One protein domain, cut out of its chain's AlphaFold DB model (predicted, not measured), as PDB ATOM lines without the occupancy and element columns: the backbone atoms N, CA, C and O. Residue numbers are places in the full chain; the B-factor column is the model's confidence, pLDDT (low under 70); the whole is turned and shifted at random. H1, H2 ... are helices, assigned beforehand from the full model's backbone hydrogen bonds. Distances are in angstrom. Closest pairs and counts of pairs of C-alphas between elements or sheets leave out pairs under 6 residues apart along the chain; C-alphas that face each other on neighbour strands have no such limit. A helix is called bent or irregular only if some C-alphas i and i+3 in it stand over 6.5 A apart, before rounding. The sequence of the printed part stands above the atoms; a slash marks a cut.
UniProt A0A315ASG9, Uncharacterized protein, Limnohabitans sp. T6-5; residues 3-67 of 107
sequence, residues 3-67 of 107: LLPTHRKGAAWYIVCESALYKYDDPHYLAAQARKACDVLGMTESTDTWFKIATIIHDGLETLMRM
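Overview. This is residues 3 to 67 of the 107 residues of an uncharacterized protein of Limnohabitans sp. T6-5 (UniProt A0A315ASG9). Two helices, H2 and H3, cross as an X, and the short, irregular H1 sits near the start of H2 and the later part of H3. Residues 3 to 17, without a named element, fold back near His 7 and lead to H1. The 65 printed residues hold H1, H2, H3 in that order and no named strand: all helix, compact, radius of gyration of the C-alphas 11.7 A, spans 31 by 24 by 15 A.

Along the chain. Find C-alpha 18 at (249.166, 262.839, 160.532); H1 runs to 25, irregular, with C-alphas 19 and 22 8.1 A apart. H2, residues 27 to 41, covers 20.7 A. H3, residues 47 to 66, covers 30.2 A to C-alpha 66 at (254.114, 266.284, 150.670).

Arrangement. Look at Tyr 24 and Leu 30, closest C-alphas 5.0 A apart: H1 and H2 only just touch, with 3 pairs within 8 A, only at the corner. H1 only just touches H3, also with 3 pairs, through residues 58 to 64 of H3 alone; C-alphas 21 and 61 are closest, 7.1 A. H2 touches residues 49 to 57 of H3 alone, closest at C-alphas 34 and 54, 5.3 A, about perpendicular, only just, at 71 degrees. Every O i to N i+4 pair is within hydrogen-bond range in H2, 14 of 16 in H3 and 0 of 4 in H1, where 3 of 5 O i to N i+3 pairs are.

Size, cuts and confidence. C-alphas 45 and 67 are farthest apart, 33.2 A. The printed part has no cut, and both links between helices are tight. Look for pLDDT under 70 at residues 18 to 19, 45 and 62 to 67.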
ATOM      1  N   LEU A   3     249.844 250.998 158.157       84.88
ATOM      2  CA  LEU A   3     250.719 249.828 158.095       84.88
ATOM      3  C   LEU A   3     249.876 248.553 157.984       84.88
ATOM      4  O   LEU A   3     249.011 248.290 158.826       84.88
ATOM      5  N   LEU A   4     250.153 247.772 156.939       86.25
ATOM      6  CA  LEU A   4     249.417 246.566 156.564       86.25
ATOM      7  C   LEU A   4     250.398 245.399 156.384       86.25
ATOM      8  O   LEU A   4     251.287 245.476 155.534       86.25
ATOM      9  N   PRO A   5     250.264 244.308 157.150       83.31
ATOM     10  CA  PRO A   5     251.159 243.168 157.027       83.31
ATOM     11  C   PRO A   5     250.761 242.281 155.837       83.31
ATOM     12  O   PRO A   5     249.733 241.610 155.857       83.31
ATOM     13  N   THR A   6     251.615 242.224 154.815       83.06
ATOM     14  CA  THR A   6     251.344 241.540 153.535       83.06
ATOM     15  C   THR A   6     251.066 240.039 153.667       83.06
ATOM     16  O   THR A   6     250.219 239.494 152.963       83.06
ATOM     17  N   HIS A   7     251.772 239.347 154.565       80.88
ATOM     18  CA  HIS A   7     251.746 237.880 154.643       80.88
ATOM     19  C   HIS A   7     250.958 237.326 155.840       80.88
ATOM     20  O   HIS A   7     250.878 236.109 156.002       80.88
ATOM     21  N   ARG A   8     250.347 238.184 156.671       75.06
ATOM     22  CA  ARG A   8     249.569 237.755 157.846       75.06
ATOM     23  C   ARG A   8     248.081 237.985 157.634       75.06
ATOM     24  O   ARG A   8     247.582 239.100 157.749       75.06
ATOM     25  N   LYS A   9     247.356 236.898 157.360       74.12
ATOM     26  CA  LYS A   9     245.892 236.924 157.273       74.12
ATOM     27  C   LYS A   9     245.299 237.184 158.661       74.12
ATOM     28  O   LYS A   9     245.617 236.464 159.601       74.12
ATOM     29  N   GLY A  10     244.440 238.199 158.771       74.94
ATOM     30  CA  GLY A  10     243.723 238.540 160.008       74.94
ATOM     31  C   GLY A  10     244.488 239.421 161.000       74.94
ATOM     32  O   GLY A  10     243.977 239.672 162.086       74.94
ATOM     33  N   ALA A  11     245.686 239.900 160.655       80.69
ATOM     34  CA  ALA A  11     246.399 240.849 161.504       80.69
ATOM     35  C   ALA A  11     245.739 242.238 161.466       80.69
ATOM     36  O   ALA A  11     245.244 242.680 160.425       80.69
ATOM     37  N   ALA A  12     245.736 242.912 162.617       84.00
ATOM     38  CA  ALA A  12     245.146 244.235 162.765       84.00
ATOM     39  C   ALA A  12     245.909 245.280 161.940       84.00
ATOM     40  O   ALA A  12     247.095 245.132 161.654       84.00
ATOM     41  N   TRP A  13     245.217 246.345 161.544       87.25
ATOM     42  CA  TRP A  13     245.830 247.458 160.825       87.25
ATOM     43  C   TRP A  13     246.317 248.498 161.825       87.25
ATOM     44  O   TRP A  13     245.649 248.756 162.827       87.25
ATOM     45  N   TYR A  14     247.461 249.118 161.543       86.88
ATOM     46  CA  TYR A  14     247.992 250.184 162.386       86.88
ATOM     47  C   TYR A  14     247.972 251.516 161.644       86.88
ATOM     48  O   TYR A  14     248.580 251.653 160.582       86.88
ATOM     49  N   ILE A  15     247.269 252.503 162.198       84.56
ATOM     50  CA  ILE A  15     247.111 253.822 161.582       84.56
ATOM     51  C   ILE A  15     248.051 254.804 162.278       84.56
ATOM     52  O   ILE A  15     247.974 255.017 163.485       84.56
ATOM     53  N   VAL A  16     248.924 255.430 161.493       83.12
ATOM     54  CA  VAL A  16     249.773 256.540 161.926       83.12
ATOM     55  C   VAL A  16     249.061 257.844 161.583       83.12
ATOM     56  O   VAL A  16     248.856 258.161 160.403       83.12
ATOM     57  N   CYS A  17     248.666 258.570 162.632       76.94
ATOM     58  CA  CYS A  17     247.929 259.824 162.544       76.94
ATOM     59  C   CYS A  17     248.841 260.992 162.158       76.94
ATOM     60  O   CYS A  17     249.804 261.309 162.856       76.94
ATOM     61  N   GLU A  18     248.467 261.674 161.080       65.69
ATOM     62  CA  GLU A  18     249.166 262.839 160.532       65.69
ATOM     63  C   GLU A  18     249.168 264.038 161.498       65.69
ATOM     64  O   GLU A  18     250.172 264.727 161.644       65.69
ATOM     65  N   SER A  19     248.099 264.221 162.279       67.69
ATOM     66  CA  SER A  19     247.970 265.304 163.269       67.69
ATOM     67  C   SER A  19     249.027 265.290 164.386       67.69
ATOM     68  O   SER A  19     249.161 266.266 165.124       67.69
ATOM     69  N   ALA A  20     249.788 264.200 164.522       72.25
ATOM     70  CA  ALA A  20     250.864 264.047 165.496       72.25
ATOM     71  C   ALA A  20     252.265 263.954 164.859       72.25
ATOM     72  O   ALA A  20     253.203 263.573 165.556       72.25
ATOM     73  N   LEU A  21     252.421 264.310 163.576       74.12
ATOM     74  CA  LEU A  21     253.683 264.248 162.815       74.12
ATOM     75  C   LEU A  21     254.885 264.829 163.575       74.12
ATOM     76  O   LEU A  21     255.910 264.167 163.686       74.12
ATOM     77  N   TYR A  22     254.725 266.009 164.181       78.50
ATOM     78  CA  TYR A  22     255.789 266.690 164.933       78.50
ATOM     79  C   TYR A  22     256.336 265.878 166.119       78.50
ATOM     80  O   TYR A  22     257.461 266.102 166.549       78.50
ATOM     81  N   LYS A  23     255.558 264.937 166.670       80.88
ATOM     82  CA  LYS A  23     256.001 264.092 167.790       80.88
ATOM     83  C   LYS A  23     256.924 262.971 167.337       80.88
ATOM     84  O   LYS A  23     257.655 262.437 168.157       80.88
ATOM     85  N   TYR A  24     256.879 262.593 166.062       80.62
ATOM     86  CA  TYR A  24     257.708 261.516 165.526       80.62
ATOM     87  C   TYR A  24     259.157 261.942 165.254       80.62
ATOM     88  O   TYR A  24     259.981 261.072 164.986       80.62
ATOM     89  N   ASP A  25     259.465 263.238 165.364       81.38
ATOM     90  CA  ASP A  25     260.839 263.753 165.359       81.38
ATOM     91  C   ASP A  25     261.587 263.404 166.661       81.38
ATOM     92  O   ASP A  25     262.804 263.254 166.668       81.38
ATOM     93  N   ASP A  26     260.860 263.187 167.768       86.38
ATOM     94  CA  ASP A  26     261.436 262.665 169.009       86.38
ATOM     95  C   ASP A  26     261.705 261.148 168.882       86.38
ATOM     96  O   ASP A  26     260.753 260.353 168.787       86.38
ATOM     97  N   PRO A  27     262.978 260.704 168.956       85.31
ATOM     98  CA  PRO A  27     263.334 259.290 168.861       85.31
ATOM     99  C   PRO A  27     262.643 258.417 169.913       85.31
ATOM    100  O   PRO A  27     262.313 257.260 169.639       85.31
ATOM    101  N   HIS A  28     262.387 258.945 171.114       87.00
ATOM    102  CA  HIS A  28     261.734 258.191 172.183       87.00
ATOM    103  C   HIS A  28     260.261 257.927 171.873       87.00
ATOM    104  O   HIS A  28     259.754 256.825 172.115       87.00
ATOM    105  N   TYR A  29     259.577 258.919 171.307       87.25
ATOM    106  CA  TYR A  29     258.188 258.781 170.893       87.25
ATOM    107  C   TYR A  29     258.057 257.833 169.698       87.25
ATOM    108  O   TYR A  29     257.209 256.935 169.724       87.25
ATOM    109  N   LEU A  30     258.926 257.971 168.690       86.88
ATOM    110  CA  LEU A  30     258.971 257.075 167.533       86.88
ATOM    111  C   LEU A  30     259.177 255.621 167.967       86.88
ATOM    112  O   LEU A  30     258.431 254.734 167.547       86.88
ATOM    113  N   ALA A  31     260.130 255.384 168.872       86.56
ATOM    114  CA  ALA A  31     260.372 254.072 169.446       86.56
ATOM    115  C   ALA A  31     259.100 253.539 170.134       86.56
ATOM    116  O   ALA A  31     258.616 252.458 169.794       86.56
ATOM    117  N   ALA A  32     258.495 254.301 171.050       87.75
ATOM    118  CA  ALA A  32     257.290 253.870 171.761       87.75
ATOM    119  C   ALA A  32     256.124 253.523 170.814       87.75
ATOM    120  O   ALA A  32     255.408 252.546 171.041       87.75
ATOM    121  N   GLN A  33     255.945 254.294 169.741       88.12
ATOM    122  CA  GLN A  33     254.920 254.047 168.726       88.12
ATOM    123  C   GLN A  33     255.222 252.807 167.890       88.12
ATOM    124  O   GLN A  33     254.333 251.988 167.672       88.12
ATOM    125  N   ALA A  34     256.469 252.620 167.467       87.81
ATOM    126  CA  ALA A  34     256.851 251.447 166.697       87.81
ATOM    127  C   ALA A  34     256.746 250.156 167.540       87.81
ATOM    128  O   ALA A  34     256.371 249.115 167.006       87.81
ATOM    129  N   ARG A  35     256.931 250.229 168.869       87.62
ATOM    130  CA  ARG A  35     256.675 249.098 169.778       87.62
ATOM    131  C   ARG A  35     255.188 248.753 169.845       87.62
ATOM    132  O   ARG A  35     254.827 247.594 169.684       87.62
ATOM    133  N   LYS A  36     254.323 249.759 170.004       88.19
ATOM    134  CA  LYS A  36     252.863 249.566 169.962       88.19
ATOM    135  C   LYS A  36     252.402 249.000 168.621       88.19
ATOM    136  O   LYS A  36     251.540 248.130 168.591       88.19
ATOM    137  N   ALA A  37     252.987 249.466 167.520       87.38
ATOM    138  CA  ALA A  37     252.707 248.931 166.195       87.38
ATOM    139  C   ALA A  37     253.101 247.449 166.099       87.38
ATOM    140  O   ALA A  37     252.298 246.650 165.619       87.38
ATOM    141  N   CYS A  38     254.275 247.055 166.614       87.06
ATOM    142  CA  CYS A  38     254.654 245.643 166.717       87.06
ATOM    143  C   CYS A  38     253.630 244.831 167.517       87.06
ATOM    144  O   CYS A  38     253.244 243.755 167.069       87.06
ATOM    145  N   ASP A  39     253.176 245.340 168.665       88.00
ATOM    146  CA  ASP A  39     252.205 244.648 169.520       88.00
ATOM    147  C   ASP A  39     250.866 244.437 168.790       88.00
ATOM    148  O   ASP A  39     250.332 243.329 168.774       88.00
ATOM    149  N   VAL A  40     250.356 245.470 168.108       86.62
ATOM    150  CA  VAL A  40     249.097 245.411 167.337       86.62
ATOM    151  C   VAL A  40     249.209 244.469 166.133       86.62
ATOM    152  O   VAL A  40     248.274 243.730 165.827       86.62
ATOM    153  N   LEU A  41     250.359 244.459 165.459       83.94
ATOM    154  CA  LEU A  41     250.624 243.608 164.294       83.94
ATOM    155  C   LEU A  41     251.021 242.167 164.677       83.94
ATOM    156  O   LEU A  41     251.221 241.320 163.796       83.94
ATOM    157  N   GLY A  42     251.174 241.882 165.976       83.50
ATOM    158  CA  GLY A  42     251.684 240.609 166.494       83.50
ATOM    159  C   GLY A  42     253.127 240.321 166.062       83.50
ATOM    160  O   GLY A  42     253.506 239.169 165.875       83.50
ATOM    161  N   MET A  43     253.921 241.360 165.798       79.62
ATOM    162  CA  MET A  43     255.281 241.325 165.244       79.62
ATOM    163  C   MET A  43     256.360 241.520 166.327       79.62
ATOM    164  O   MET A  43     257.368 242.185 166.107       79.62
ATOM    165  N   THR A  44     256.163 240.939 167.510       75.69
ATOM    166  CA  THR A  44     257.029 241.126 168.693       75.69
ATOM    167  C   THR A  44     258.237 240.183 168.752       75.69
ATOM    168  O   THR A  44     258.940 240.132 169.756       75.69
ATOM    169  N   GLU A  45     258.496 239.437 167.679       69.44
ATOM    170  CA  GLU A  45     259.448 238.318 167.650       69.44
ATOM    171  C   GLU A  45     260.921 238.742 167.754       69.44
ATOM    172  O   GLU A  45     261.750 237.965 168.223       69.44
ATOM    173  N   SER A  46     261.268 239.959 167.318       79.81
ATOM    174  CA  SER A  46     262.652 240.440 167.301       79.81
ATOM    175  C   SER A  46     262.741 241.958 167.447       79.81
ATOM    176  O   SER A  46     261.892 242.701 166.950       79.81
ATOM    177  N   THR A  47     263.819 242.425 168.081       78.19
ATOM    178  CA  THR A  47     264.187 243.847 168.142       78.19
ATOM    179  C   THR A  47     264.433 244.436 166.752       78.19
ATOM    180  O   THR A  47     264.135 245.604 166.525       78.19
ATOM    181  N   ASP A  48     264.893 243.625 165.798       84.00
ATOM    182  CA  ASP A  48     265.103 244.030 164.402       84.00
ATOM    183  C   ASP A  48     263.790 244.429 163.704       84.00
ATOM    184  O   ASP A  48     263.733 245.395 162.942       84.00
ATOM    185  N   THR A  49     262.690 243.739 164.016       83.38
ATOM    186  CA  THR A  49     261.367 244.044 163.452       83.38
ATOM    187  C   THR A  49     260.862 245.408 163.914       83.38
ATOM    188  O   THR A  49     260.276 246.153 163.131       83.38
ATOM    189  N   TRP A  50     261.156 245.779 165.161       82.69
ATOM    190  CA  TRP A  50     260.825 247.099 165.690       82.69
ATOM    191  C   TRP A  50     261.599 248.212 164.976       82.69
ATOM    192  O   TRP A  50     260.994 249.208 164.577       82.69
ATOM    193  N   PHE A  51     262.900 248.015 164.738       86.06
ATOM    194  CA  PHE A  51     263.707 248.959 163.961       86.06
ATOM    195  C   PHE A  51     263.167 249.139 162.544       86.06
ATOM    196  O   PHE A  51     262.988 250.271 162.105       86.06
ATOM    197  N   LYS A  52     262.807 248.048 161.859       87.00
ATOM    198  CA  LYS A  52     262.204 248.109 160.517       87.00
ATOM    199  C   LYS A  52     260.911 248.919 160.492       87.00
ATOM    200  O   LYS A  52     260.724 249.736 159.597       87.00
ATOM    201  N   ILE A  53     260.029 248.727 161.474       87.31
ATOM    202  CA  ILE A  53     258.792 249.511 161.571       87.31
ATOM    203  C   ILE A  53     259.097 250.984 161.858       87.31
ATOM    204  O   ILE A  53     258.473 251.851 161.252       87.31
ATOM    205  N   ALA A  54     260.066 251.283 162.727       86.94
ATOM    206  CA  ALA A  54     260.479 252.657 162.998       86.94
ATOM    207  C   ALA A  54     261.024 253.352 161.738       86.94
ATOM    208  O   ALA A  54     260.637 254.487 161.472       86.94
ATOM    209  N   THR A  55     261.835 252.660 160.930       88.38
ATOM    210  CA  THR A  55     262.328 253.165 159.640       88.38
ATOM    211  C   THR A  55     261.186 253.415 158.657       88.38
ATOM    212  O   THR A  55     261.096 254.503 158.107       88.38
ATOM    213  N   ILE A  56     260.251 252.468 158.498       88.12
ATOM    214  CA  ILE A  56     259.081 252.645 157.617       88.12
ATOM    215  C   ILE A  56     258.245 253.853 158.044       88.12
ATOM    216  O   ILE A  56     257.770 254.606 157.197       88.12
ATOM    217  N   ILE A  57     258.047 254.033 159.355       86.19
ATOM    218  CA  ILE A  57     257.338 255.200 159.872       86.19
ATOM    219  C   ILE A  57     258.116 256.460 159.507       86.19
ATOM    220  O   ILE A  57     257.531 257.331 158.883       86.19
ATOM    221  N   HIS A  58     259.405 256.535 159.834       85.50
ATOM    222  CA  HIS A  58     260.232 257.710 159.575       85.50
ATOM    223  C   HIS A  58     260.244 258.112 158.090       85.50
ATOM    224  O   HIS A  58     259.887 259.242 157.761       85.50
ATOM    225  N   ASP A  59     260.521 257.165 157.194       83.62
ATOM    226  CA  ASP A  59     260.576 257.402 155.747       83.62
ATOM    227  C   ASP A  59     259.190 257.768 155.174       83.62
ATOM    228  O   ASP A  59     259.051 258.587 154.262       83.62
ATOM    229  N   GLY A  60     258.125 257.182 155.729       78.62
ATOM    230  CA  GLY A  60     256.747 257.454 155.325       78.62
ATOM    231  C   GLY A  60     256.232 258.835 155.748       78.62
ATOM    232  O   GLY A  60     255.328 259.368 155.097       78.62
ATOM    233  N   LEU A  61     256.801 259.447 156.794       75.25
ATOM    234  CA  LEU A  61     256.395 260.779 157.268       75.25
ATOM    235  C   LEU A  61     256.713 261.864 156.236       75.25
ATOM    236  O   LEU A  61     255.890 262.755 156.027       75.25
ATOM    237  N   GLU A  62     257.843 261.762 155.528       69.00
ATOM    238  CA  GLU A  62     258.175 262.707 154.455       69.00
ATOM    239  C   GLU A  62     257.137 262.700 153.331       69.00
ATOM    240  O   GLU A  62     256.836 263.739 152.740       69.00
ATOM    241  N   THR A  63     256.558 261.531 153.053       62.59
ATOM    242  CA  THR A  63     255.509 261.386 152.041       62.59
ATOM    243  C   THR A  63     254.201 262.027 152.504       62.59
ATOM    244  O   THR A  63     253.523 262.658 151.696       62.59
ATOM    245  N   LEU A  64     253.867 261.930 153.799       62.12
ATOM    246  CA  LEU A  64     252.689 262.593 154.368       62.12
ATOM    247  C   LEU A  64     252.803 264.116 154.292       62.12
ATOM    248  O   LEU A  64     251.862 264.764 153.856       62.12
ATOM    249  N   MET A  65     253.969 264.684 154.616       61.69
ATOM    250  CA  MET A  65     254.175 266.137 154.532       61.69
ATOM    251  C   MET A  65     254.006 266.698 153.112       61.69
ATOM    252  O   MET A  65     253.719 267.881 152.947       61.69
ATOM    253  N   ARG A  66     254.224 265.875 152.079       59.53
ATOM    254  CA  ARG A  66     254.114 266.284 150.670       59.53
ATOM    255  C   ARG A  66     252.718 266.082 150.085       59.53
ATOM    256  O   ARG A  66     252.462 266.581 148.990       59.53
ATOM    257  N   MET A  67     251.830 265.353 150.762       61.75
ATOM    258  CA  MET A  67     250.454 265.189 150.307       61.75
ATOM    259  C   MET A  67     249.597 266.362 150.801       61.75
ATOM    260  O   MET A  67     249.653 266.700 151.980       61.75
TER     261      MET A  67